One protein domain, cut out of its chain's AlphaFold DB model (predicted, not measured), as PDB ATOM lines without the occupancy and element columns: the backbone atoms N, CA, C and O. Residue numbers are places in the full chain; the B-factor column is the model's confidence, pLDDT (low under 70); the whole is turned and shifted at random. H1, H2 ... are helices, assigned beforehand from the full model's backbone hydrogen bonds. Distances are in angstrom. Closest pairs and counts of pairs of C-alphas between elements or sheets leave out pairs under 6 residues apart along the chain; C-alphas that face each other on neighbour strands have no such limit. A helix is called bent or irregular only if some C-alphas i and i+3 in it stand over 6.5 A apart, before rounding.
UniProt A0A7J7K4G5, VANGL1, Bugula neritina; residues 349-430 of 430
ATOM      1  N   LYS A 349     530.383 541.994 384.797       93.56
ATOM      2  CA  LYS A 349     531.808 542.160 385.128       93.56
ATOM      3  C   LYS A 349     532.145 543.566 385.632       93.56
ATOM      4  O   LYS A 349     533.026 543.713 386.475       93.56
ATOM      5  N   ARG A 350     531.527 544.620 385.089       91.75
ATOM      6  CA  ARG A 350     531.743 545.994 385.578       91.75
ATOM      7  C   ARG A 350     531.027 546.230 386.903       91.75
ATOM      8  O   ARG A 350     531.626 546.833 387.784       91.75
ATOM      9  N   LYS A 351     529.817 545.689 387.063       89.94
ATOM     10  CA  LYS A 351     529.041 545.741 388.304       89.94
ATOM     11  C   LYS A 351     529.782 545.070 389.455       89.94
ATOM     12  O   LYS A 351     529.924 545.678 390.504       89.94
ATOM     13  N   SER A 352     530.308 543.859 389.256       91.50
ATOM     14  CA  SER A 352     531.061 543.163 390.306       91.50
ATOM     15  C   SER A 352     532.310 543.935 390.734       91.50
ATOM     16  O   SER A 352     532.586 544.041 391.924       91.50
ATOM     17  N   ARG A 353     533.027 544.544 389.780       92.19
ATOM     18  CA  ARG A 353     534.187 545.404 390.066       92.19
ATOM     19  C   ARG A 353     533.814 546.667 390.833       92.19
ATOM     20  O   ARG A 353     534.551 547.043 391.732       92.19
ATOM     21  N   LEU A 354     532.701 547.308 390.478       91.12
ATOM     22  CA  LEU A 354     532.189 548.466 391.207       91.12
ATOM     23  C   LEU A 354     531.814 548.087 392.643       91.12
ATOM     24  O   LEU A 354     532.235 548.767 393.565       91.12
ATOM     25  N   LEU A 355     531.097 546.975 392.828       90.94
ATOM     26  CA  LEU A 355     530.734 546.477 394.156       90.94
ATOM     27  C   LEU A 355     531.963 546.153 395.007       90.94
ATOM     28  O   LEU A 355     532.000 546.527 396.168       90.94
ATOM     29  N   THR A 356     532.981 545.519 394.419       91.50
ATOM     30  CA  THR A 356     534.233 545.211 395.134       91.50
ATOM     31  C   THR A 356     534.954 546.498 395.546       91.50
ATOM     32  O   THR A 356     535.320 546.650 396.703       91.50
ATOM     33  N   ALA A 357     535.087 547.465 394.628       90.31
ATOM     34  CA  ALA A 357     535.705 548.756 394.929       90.31
ATOM     35  C   ALA A 357     534.917 549.539 395.993       90.31
ATOM     36  O   ALA A 357     535.510 550.196 396.846       90.31
ATOM     37  N   ALA A 358     533.584 549.457 395.974       90.12
ATOM     38  CA  ALA A 358     532.745 550.042 397.010       90.12
ATOM     39  C   ALA A 358     532.945 549.340 398.358       90.12
ATOM     40  O   ALA A 358     533.209 550.016 399.345       90.12
ATOM     41  N   GLU A 359     532.907 548.006 398.410       90.31
ATOM     42  CA  GLU A 359     533.180 547.225 399.625       90.31
ATOM     43  C   GLU A 359     534.551 547.580 400.236       90.31
ATOM     44  O   GLU A 359     534.645 547.837 401.438       90.31
ATOM     45  N   GLU A 360     535.600 547.706 399.424       89.75
ATOM     46  CA  GLU A 360     536.930 548.146 399.875       89.75
ATOM     47  C   GLU A 360     536.927 549.590 400.409       89.75
ATOM     48  O   GLU A 360     537.491 549.869 401.465       89.75
ATOM     49  N   SER A 361     536.234 550.510 399.736       88.44
ATOM     50  CA  SER A 361     536.204 551.927 400.133       88.44
ATOM     51  C   SER A 361     535.388 552.157 401.417       88.44
ATOM     52  O   SER A 361     535.808 552.899 402.305       88.44
ATOM     53  N   PHE A 362     534.248 551.470 401.568       87.44
ATOM     54  CA  PHE A 362     533.417 551.529 402.778       87.44
ATOM     55  C   PHE A 362     534.057 550.799 403.973       87.44
ATOM     56  O   PHE A 362     533.866 551.189 405.124       87.44
ATOM     57  N   THR A 363     534.846 549.748 403.740       87.69
ATOM     58  CA  THR A 363     535.619 549.119 404.827       87.69
ATOM     59  C   THR A 363     536.792 549.993 405.263       87.69
ATOM     60  O   THR A 363     537.083 550.051 406.456       87.69
ATOM     61  N   HIS A 364     537.417 550.724 404.334       86.81
ATOM     62  CA  HIS A 364     538.465 551.695 404.642       86.81
ATOM     63  C   HIS A 364     537.953 552.833 405.542       86.81
ATOM     64  O   HIS A 364     538.540 553.081 406.593       86.81
ATOM     65  N   ILE A 365     536.817 553.459 405.206       85.06
ATOM     66  CA  ILE A 365     536.245 554.530 406.044       85.06
ATOM     67  C   ILE A 365     535.796 554.016 407.417       85.06
ATOM     68  O   ILE A 365     535.930 554.716 408.417       85.06
ATOM     69  N   LYS A 366     535.290 552.778 407.490       83.62
ATOM     70  CA  LYS A 366     534.885 552.170 408.760       83.62
ATOM     71  C   LYS A 366     536.081 551.983 409.696       83.62
ATOM     72  O   LYS A 366     535.980 552.324 410.867       83.62
ATOM     73  N   ARG A 367     537.218 551.516 409.169       84.00
ATOM     74  CA  ARG A 367     538.472 551.415 409.937       84.00
ATOM     75  C   ARG A 367     538.971 552.786 410.388       84.00
ATOM     76  O   ARG A 367     539.283 552.948 411.557       84.00
ATOM     77  N   LEU A 368     538.944 553.787 409.506       81.06
ATOM     78  CA  LEU A 368     539.288 555.176 409.851       81.06
ATOM     79  C   LEU A 368     538.413 555.742 410.981       81.06
ATOM     80  O   LEU A 368     538.915 556.433 411.864       81.06
ATOM     81  N   ARG A 369     537.112 555.427 410.989       76.62
ATOM     82  CA  ARG A 369     536.189 555.795 412.077       76.62
ATOM     83  C   ARG A 369     536.502 555.076 413.392       76.62
ATOM     84  O   ARG A 369     536.336 555.662 414.453       76.62
ATOM     85  N   GLU A 370     536.943 553.823 413.335       77.81
ATOM     86  CA  GLU A 370     537.342 553.053 414.520       77.81
ATOM     87  C   GLU A 370     538.697 553.532 415.087       77.81
ATOM     88  O   GLU A 370     538.873 553.571 416.303       77.81
ATOM     89  N   GLU A 371     539.630 553.954 414.225       76.81
ATOM     90  CA  GLU A 371     540.966 554.444 414.603       76.81
ATOM     91  C   GLU A 371     540.974 555.894 415.122       76.81
ATOM     92  O   GLU A 371     541.805 556.237 415.964       76.81
ATOM     93  N   SER A 372     540.050 556.747 414.665       65.75
ATOM     94  CA  SER A 372     539.993 558.180 415.021       65.75
ATOM     95  C   SER A 372     539.522 558.476 416.457       65.75
ATOM     96  O   SER A 372     539.617 559.615 416.916       65.75
ATOM     97  N   GLY A 373     539.109 557.461 417.225       63.59
ATOM     98  CA  GLY A 373     538.738 557.614 418.635       63.59
ATOM     99  C   GLY A 373     537.466 558.457 418.864       63.59
ATOM    100  O   GLY A 373     536.739 558.778 417.929       63.59
ATOM    101  N   PRO A 374     537.139 558.817 420.121       56.91
ATOM    102  CA  PRO A 374     535.866 559.458 420.479       56.91
ATOM    103  C   PRO A 374     535.776 560.962 420.148       56.91
ATOM    104  O   PRO A 374     534.837 561.624 420.594       56.91
ATOM    105  N   ALA A 375     536.732 561.534 419.414       54.56
ATOM    106  CA  ALA A 375     536.802 562.973 419.192       54.56
ATOM    107  C   ALA A 375     536.448 563.332 417.743       54.56
ATOM    108  O   ALA A 375     537.264 563.199 416.840       54.56
ATOM    109  N   ILE A 376     535.238 563.884 417.599       56.50
ATOM    110  CA  ILE A 376     534.645 564.495 416.400       56.50
ATOM    111  C   ILE A 376     534.138 563.451 415.384       56.50
ATOM    112  O   ILE A 376     534.933 562.838 414.676       56.50
ATOM    113  N   PRO A 377     532.809 563.237 415.278       62.59
ATOM    114  CA  PRO A 377     532.263 562.405 414.212       62.59
ATOM    115  C   PRO A 377     532.632 563.031 412.864       62.59
ATOM    116  O   PRO A 377     532.274 564.179 412.605       62.59
ATOM    117  N   MET A 378     533.362 562.286 412.030       67.88
ATOM    118  CA  MET A 378     533.727 562.709 410.675       67.88
ATOM    119  C   MET A 378     532.472 563.146 409.914       67.88
ATOM    120  O   MET A 378     531.482 562.399 409.893       67.88
ATOM    121  N   ASP A 379     532.511 564.332 409.297       81.94
ATOM    122  CA  ASP A 379     531.372 564.827 408.532       81.94
ATOM    123  C   ASP A 379     531.067 563.860 407.381       81.94
ATOM    124  O   ASP A 379     531.947 563.347 406.691       81.94
ATOM    125  N   SER A 380     529.782 563.583 407.182       82.75
ATOM    126  CA  SER A 380     529.294 562.652 406.163       82.75
ATOM    127  C   SER A 380     529.740 563.033 404.746       82.75
ATOM    128  O   SER A 380     529.974 562.149 403.921       82.75
ATOM    129  N   LYS A 381     529.895 564.336 404.474       86.75
ATOM    130  CA  LYS A 381     530.392 564.855 403.194       86.75
ATOM    131  C   LYS A 381     531.894 564.641 403.033       86.75
ATOM    132  O   LYS A 381     532.313 564.111 402.012       86.75
ATOM    133  N   GLU A 382     532.674 564.933 404.069       87.06
ATOM    134  CA  GLU A 382     534.121 564.683 404.088       87.06
ATOM    135  C   GLU A 382     534.437 563.189 403.907       87.06
ATOM    136  O   GLU A 382     535.341 562.801 403.165       87.06
ATOM    137  N   ALA A 383     533.637 562.320 404.529       84.81
ATOM    138  CA  ALA A 383     533.744 560.881 404.338       84.81
ATOM    139  C   ALA A 383     533.422 560.458 402.894       84.81
ATOM    140  O   ALA A 383     534.090 559.578 402.351       84.81
ATOM    141  N   ALA A 384     532.432 561.083 402.251       86.38
ATOM    142  CA  ALA A 384     532.126 560.829 400.844       86.38
ATOM    143  C   ALA A 384     533.273 561.279 399.919       86.38
ATOM    144  O   ALA A 384     533.658 560.516 399.027       86.38
ATOM    145  N   ASP A 385     533.866 562.452 400.175       87.62
ATOM    146  CA  ASP A 385     535.032 562.990 399.452       87.62
ATOM    147  C   ASP A 385     536.246 562.054 399.525       87.62
ATOM    148  O   ASP A 385     536.950 561.865 398.532       87.62
ATOM    149  N   ALA A 386     536.453 561.390 400.666       86.62
ATOM    150  CA  ALA A 386     537.540 560.430 400.846       86.62
ATOM    151  C   ALA A 386     537.324 559.095 400.100       86.62
ATOM    152  O   ALA A 386     538.284 558.469 399.649       86.62
ATOM    153  N   ILE A 387     536.073 558.636 399.971       87.44
ATOM    154  CA  ILE A 387     535.714 557.331 399.376       87.44
ATOM    155  C   ILE A 387     535.603 557.426 397.849       87.44
ATOM    156  O   ILE A 387     535.918 556.478 397.128       87.44
ATOM    157  N   PHE A 388     535.127 558.551 397.323       88.56
ATOM    158  CA  PHE A 388     534.801 558.675 395.906       88.56
ATOM    159  C   PHE A 388     535.973 558.363 394.950       88.56
ATOM    160  O   PHE A 388     535.758 557.588 394.009       88.56
ATOM    161  N   PRO A 389     537.219 558.836 395.177       89.62
ATOM    162  CA  PRO A 389     538.340 558.577 394.270       89.62
ATOM    163  C   PRO A 389     538.677 557.089 394.082       89.62
ATOM    164  O   PRO A 389     539.050 556.681 392.978       89.62
ATOM    165  N   SER A 390     538.518 556.250 395.113       86.31
ATOM    166  CA  SER A 390     538.844 554.815 395.034       86.31
ATOM    167  C   SER A 390     537.815 554.005 394.237       86.31
ATOM    168  O   SER A 390     538.170 553.015 393.594       86.31
ATOM    169  N   MET A 391     536.554 554.443 394.189       88.62
ATOM    170  CA  MET A 391     535.492 553.800 393.395       88.62
ATOM    171  C   MET A 391     535.227 554.472 392.039       88.62
ATOM    172  O   MET A 391     534.664 553.846 391.132       88.62
ATOM    173  N   ALA A 392     535.681 555.712 391.865       88.25
ATOM    174  CA  ALA A 392     535.429 556.580 390.721       88.25
ATOM    175  C   ALA A 392     535.585 555.902 389.358       88.25
ATOM    176  O   ALA A 392     534.665 555.837 388.537       88.25
ATOM    177  N   ARG A 393     536.759 555.312 389.134       89.06
ATOM    178  CA  ARG A 393     537.108 554.666 387.866       89.06
ATOM    179  C   ARG A 393     536.250 553.433 387.584       89.06
ATOM    180  O   ARG A 393     535.984 553.108 386.423       89.06
ATOM    181  N   ALA A 394     535.858 552.696 388.623       87.94
ATOM    182  CA  ALA A 394     534.980 551.541 388.478       87.94
ATOM    183  C   ALA A 394     533.552 551.987 388.135       87.94
ATOM    184  O   ALA A 394     532.943 551.409 387.228       87.94
ATOM    185  N   LEU A 395     533.076 553.059 388.777       88.38
ATOM    186  CA  LEU A 395     531.761 553.654 388.559       88.38
ATOM    187  C   LEU A 395     531.627 554.221 387.145       88.38
ATOM    188  O   LEU A 395     530.724 553.821 386.417       88.38
ATOM    189  N   GLN A 396     532.576 555.041 386.691       88.88
ATOM    190  CA  GLN A 396     532.583 555.575 385.322       88.88
ATOM    191  C   GLN A 396     532.562 554.464 384.267       88.88
ATOM    192  O   GLN A 396     531.806 554.521 383.297       88.88
ATOM    193  N   LYS A 397     533.368 553.408 384.452       88.44
ATOM    194  CA  LYS A 397     533.386 552.263 383.527       88.44
ATOM    195  C   LYS A 397     532.065 551.499 383.528       88.44
ATOM    196  O   LYS A 397     531.714 550.938 382.491       88.44
ATOM    197  N   PHE A 398     531.362 551.444 384.655       88.81
ATOM    198  CA  PHE A 398     530.026 550.864 384.734       88.81
ATOM    199  C   PHE A 398     529.000 551.753 384.018       88.81
ATOM    200  O   PHE A 398     528.362 551.278 383.079       88.81
ATOM    201  N   LEU A 399     528.943 553.046 384.357       87.56
ATOM    202  CA  LEU A 399     528.035 554.032 383.759       87.56
ATOM    203  C   LEU A 399     528.220 554.170 382.245       87.56
ATOM    204  O   LEU A 399     527.248 554.338 381.514       87.56
ATOM    205  N   ARG A 400     529.452 554.053 381.739       86.31
ATOM    206  CA  ARG A 400     529.741 554.089 380.296       86.31
ATOM    207  C   ARG A 400     529.214 552.850 379.574       86.31
ATOM    208  O   ARG A 400     528.687 552.961 378.470       86.31
ATOM    209  N   VAL A 401     529.333 551.670 380.188       86.00
ATOM    210  CA  VAL A 401     528.790 550.430 379.609       86.00
ATOM    211  C   VAL A 401     527.263 550.453 379.636       86.00
ATOM    212  O   VAL A 401     526.656 550.089 378.636       86.00
ATOM    213  N   THR A 402     526.646 550.943 380.715       84.12
ATOM    214  CA  THR A 402     525.182 551.075 380.822       84.12
ATOM    215  C   THR A 402     524.622 552.319 380.124       84.12
ATOM    216  O   THR A 402     523.405 552.459 380.018       84.12
ATOM    217  N   ARG A 403     525.485 553.208 379.613       82.12
ATOM    218  CA  ARG A 403     525.146 554.505 378.994       82.12
ATOM    219  C   ARG A 403     524.352 555.443 379.914       82.12
ATOM    220  O   ARG A 403     523.509 556.196 379.449       82.12
ATOM    221  N   GLN A 404     524.621 555.388 381.215       82.19
ATOM    222  CA  GLN A 404     523.938 556.171 382.250       82.19
ATOM    223  C   GLN A 404     524.677 557.456 382.650       82.19
ATOM    224  O   GLN A 404     524.200 558.163 383.525       82.19
ATOM    225  N   GLN A 405     525.805 557.780 382.012       80.56
ATOM    226  CA  GLN A 405     526.599 558.987 382.294       80.56
ATOM    227  C   GLN A 405     525.770 560.286 382.421       80.56
ATOM    228  O   GLN A 405     525.877 560.921 383.463       80.56
ATOM    229  N   PRO A 406     524.857 560.633 381.485       78.19
ATOM    230  CA  PRO A 406     524.112 561.896 381.569       78.19
ATOM    231  C   PRO A 406     523.079 561.943 382.707       78.19
ATOM    232  O   PRO A 406     522.505 562.993 382.968       78.19
ATOM    233  N   ALA A 407     522.782 560.811 383.352       74.31
ATOM    234  CA  ALA A 407     521.801 560.744 384.433       74.31
ATOM    235  C   ALA A 407     522.421 560.924 385.829       74.31
ATOM    236  O   ALA A 407     521.679 561.120 386.788       74.31
ATOM    237  N   TYR A 408     523.748 560.822 385.956       81.00
ATOM    238  CA  TYR A 408     524.440 560.853 387.244       81.00
ATOM    239  C   TYR A 408     525.550 561.899 387.220       81.00
ATOM    240  O   TYR A 408     526.645 561.637 386.723       81.00
ATOM    241  N   THR A 409     525.270 563.071 387.789       85.50
ATOM    242  CA  THR A 409     526.296 564.086 388.047       85.50
ATOM    243  C   THR A 409     527.149 563.683 389.249       85.50
ATOM    244  O   THR A 409     526.736 562.878 390.089       85.50
ATOM    245  N   ILE A 410     528.352 564.252 389.346       84.00
ATOM    246  CA  ILE A 410     529.251 564.016 390.485       84.00
ATOM    247  C   ILE A 410     528.561 564.429 391.786       84.00
ATOM    248  O   ILE A 410     528.527 563.644 392.722       84.00
ATOM    249  N   GLU A 411     527.928 565.601 391.818       85.88
ATOM    250  CA  GLU A 411     527.219 566.130 392.990       85.88
ATOM    251  C   GLU A 411     526.154 565.162 393.521       85.88
ATOM    252  O   GLU A 411     526.128 564.870 394.716       85.88
ATOM    253  N   MET A 412     525.335 564.584 392.633       85.00
ATOM    254  CA  MET A 412     524.325 563.590 393.015       85.00
ATOM    255  C   MET A 412     524.954 562.319 393.595       85.00
ATOM    256  O   MET A 412     524.405 561.723 394.526       85.00
ATOM    257  N   ILE A 413     526.096 561.888 393.050       86.25
ATOM    258  CA  ILE A 413     526.835 560.726 393.556       86.25
ATOM    259  C   ILE A 413     527.405 561.033 394.944       86.25
ATOM    260  O   ILE A 413     527.253 560.213 395.848       86.25
ATOM    261  N   MET A 414     527.998 562.212 395.140       86.62
ATOM    262  CA  MET A 414     528.552 562.638 396.429       86.62
ATOM    263  C   MET A 414     527.469 562.770 397.502       86.62
ATOM    264  O   MET A 414     527.639 562.272 398.613       86.62
ATOM    265  N   GLU A 415     526.317 563.358 397.170       88.00
ATOM    266  CA  GLU A 415     525.177 563.461 398.086       88.00
ATOM    267  C   GLU A 415     524.603 562.080 398.450       88.00
ATOM    268  O   GLU A 415     524.212 561.831 399.596       88.00
ATOM    269  N   HIS A 416     524.542 561.155 397.488       87.00
ATOM    270  CA  HIS A 416     524.131 559.772 397.748       87.00
ATOM    271  C   HIS A 416     525.124 559.051 398.660       87.00
ATOM    272  O   HIS A 416     524.709 558.450 399.647       87.00
ATOM    273  N   LEU A 417     526.427 559.174 398.398       87.38
ATOM    274  CA  LEU A 417     527.474 558.591 399.239       87.38
ATOM    275  C   LEU A 417     527.436 559.148 400.666       87.38
ATOM    276  O   LEU A 417     527.471 558.366 401.615       87.38
ATOM    277  N   ALA A 418     527.273 560.462 400.832       87.00
ATOM    278  CA  ALA A 418     527.147 561.088 402.146       87.00
ATOM    279  C   ALA A 418     525.940 560.536 402.923       87.00
ATOM    280  O   ALA A 418     526.058 560.197 404.102       87.00
ATOM    281  N   ARG A 419     524.788 560.349 402.259       86.88
ATOM    282  CA  ARG A 419     523.617 559.691 402.868       86.88
ATOM    283  C   ARG A 419     523.901 558.235 403.229       86.88
ATOM    284  O   ARG A 419     523.541 557.813 404.326       86.88
ATOM    285  N   CYS A 420     524.554 557.473 402.354       85.94
ATOM    286  CA  CYS A 420     524.919 556.085 402.638       85.94
ATOM    287  C   CYS A 420     525.834 555.968 403.863       85.94
ATOM    288  O   CYS A 420     525.607 555.091 404.692       85.94
ATOM    289  N   VAL A 421     526.812 556.866 404.008       83.75
ATOM    290  CA  VAL A 421     527.726 556.907 405.161       83.75
ATOM    291  C   VAL A 421     527.023 557.381 406.439       83.75
ATOM    292  O   VAL A 421     527.324 556.886 407.522       83.75
ATOM    293  N   ASN A 422     526.075 558.315 406.339       84.81
ATOM    294  CA  ASN A 422     525.311 558.801 407.492       84.81
ATOM    295  C   ASN A 422     524.392 557.720 408.092       84.81
ATOM    296  O   ASN A 422     524.194 557.669 409.301       84.81
ATOM    297  N   TYR A 423     523.837 556.848 407.246       84.00
ATOM    298  CA  TYR A 423     522.930 555.772 407.659       84.00
ATOM    299  C   TYR A 423     523.604 554.392 407.776       84.00
ATOM    300  O   TYR A 423     522.895 553.393 407.876       84.00
ATOM    301  N   ASP A 424     524.942 554.317 407.726       78.06
ATOM    302  CA  ASP A 424     525.727 553.068 407.741       78.06
ATOM    303  C   ASP A 424     525.198 551.997 406.756       78.06
ATOM    304  O   ASP A 424     525.112 550.800 407.048       78.06
ATOM    305  N   MET A 425     524.811 552.436 405.554       78.38
ATOM    306  CA  MET A 425     524.243 551.572 404.519       78.38
ATOM    307  C   MET A 425     525.311 550.658 403.909       78.38
ATOM    308  O   MET A 425     526.439 551.069 403.645       78.38
ATOM    309  N   SER A 426     524.939 549.404 403.627       69.50
ATOM    310  CA  SER A 426     525.861 548.448 403.001       69.50
ATOM    311  C   SER A 426     526.107 548.772 401.514       69.50
ATOM    312  O   SER A 426     525.152 549.129 400.816       69.50
ATOM    313  N   PRO A 427     527.316 548.502 400.983       62.34
ATOM    314  CA  PRO A 427     527.707 548.757 399.587       62.34
ATOM    315  C   PRO A 427     526.904 547.967 398.535       62.34
ATOM    316  O   PRO A 427     527.073 548.163 397.335       62.34
ATOM    317  N   ARG A 428     526.048 547.030 398.967       60.59
ATOM    318  CA  ARG A 428     525.148 546.254 398.096       60.59
ATOM    319  C   ARG A 428     523.754 546.868 397.964       60.59
ATOM    320  O   ARG A 428     523.028 546.491 397.046       60.59
ATOM    321  N   LEU A 429     523.375 547.737 398.904       39.19
ATOM    322  CA  LEU A 429     522.104 548.468 398.917       39.19
ATOM    323  C   LEU A 429     522.245 549.919 398.430       39.19
ATOM    324  O   LEU A 429     521.229 550.515 398.078       39.19
ATOM    325  N   SER A 430     523.463 550.471 398.440       40.31
ATOM    326  CA  SER A 430     523.836 551.764 397.847       40.31
ATOM    327  C   SER A 430     524.024 551.666 396.340       40.31
ATOM    328  O   SER A 430     523.630 552.636 395.657       40.31
TER     329      SER A 430
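Overview. This is residues 349 to 430 of the 430 residues of the protein "VANGL1" of Bugula neritina (UniProt A0A7J7K4G5). One long helix, H1, runs along an elongated body; bent H2 folds back over it, and shorter H3 packs on arm H2a. Residues 370 to 376 stick out at one end. The printed part has 82 residues, with three named helices in the order H1, H2, H3: all helix, compact, radius of gyration of the C-alphas 13.0 A, spans 43 by 23 by 20 A.

Arrangement. Start at H1, residues 349 to 371. H2, residues 380 to 402, assigned as one helix by its hydrogen bonds, is bent: C-alphas 390 and 393 are 7.4 A apart. Its arms, H2a to residue 390 and H2b from 393, are about perpendicular, at 79 degrees. H2a is irregular, with C-alphas 386 and 389 6.9 A apart. Residues 357 to 365 of H1 alone touch H2a, closest C-alphas Ser 361 and Ile 387, 5.5 A, at a steep 47 degrees. Residues 350 to 357 alone touch H2b, closest Leu 354 and Ala 394, 5.0 A. H3, residues 410 to 422, touches H2a, closest Ser 380 and Ala 418, 4.8 A. Each O i to N i+4 pair is within hydrogen-bond range in H1, H2b and H3, and 5 of 7 in H2a.

Along the chain. Find C-alpha 349 at (531.808, 542.160, 385.128); H1 runs 33.2 A. H3 runs 18.2 A to C-alpha 422 at (525.311, 558.801, 407.492).

Size, cuts and confidence. The printed part has no cut and both links are short; residues 372 to 378 and 426 to 430 have pLDDT under 70.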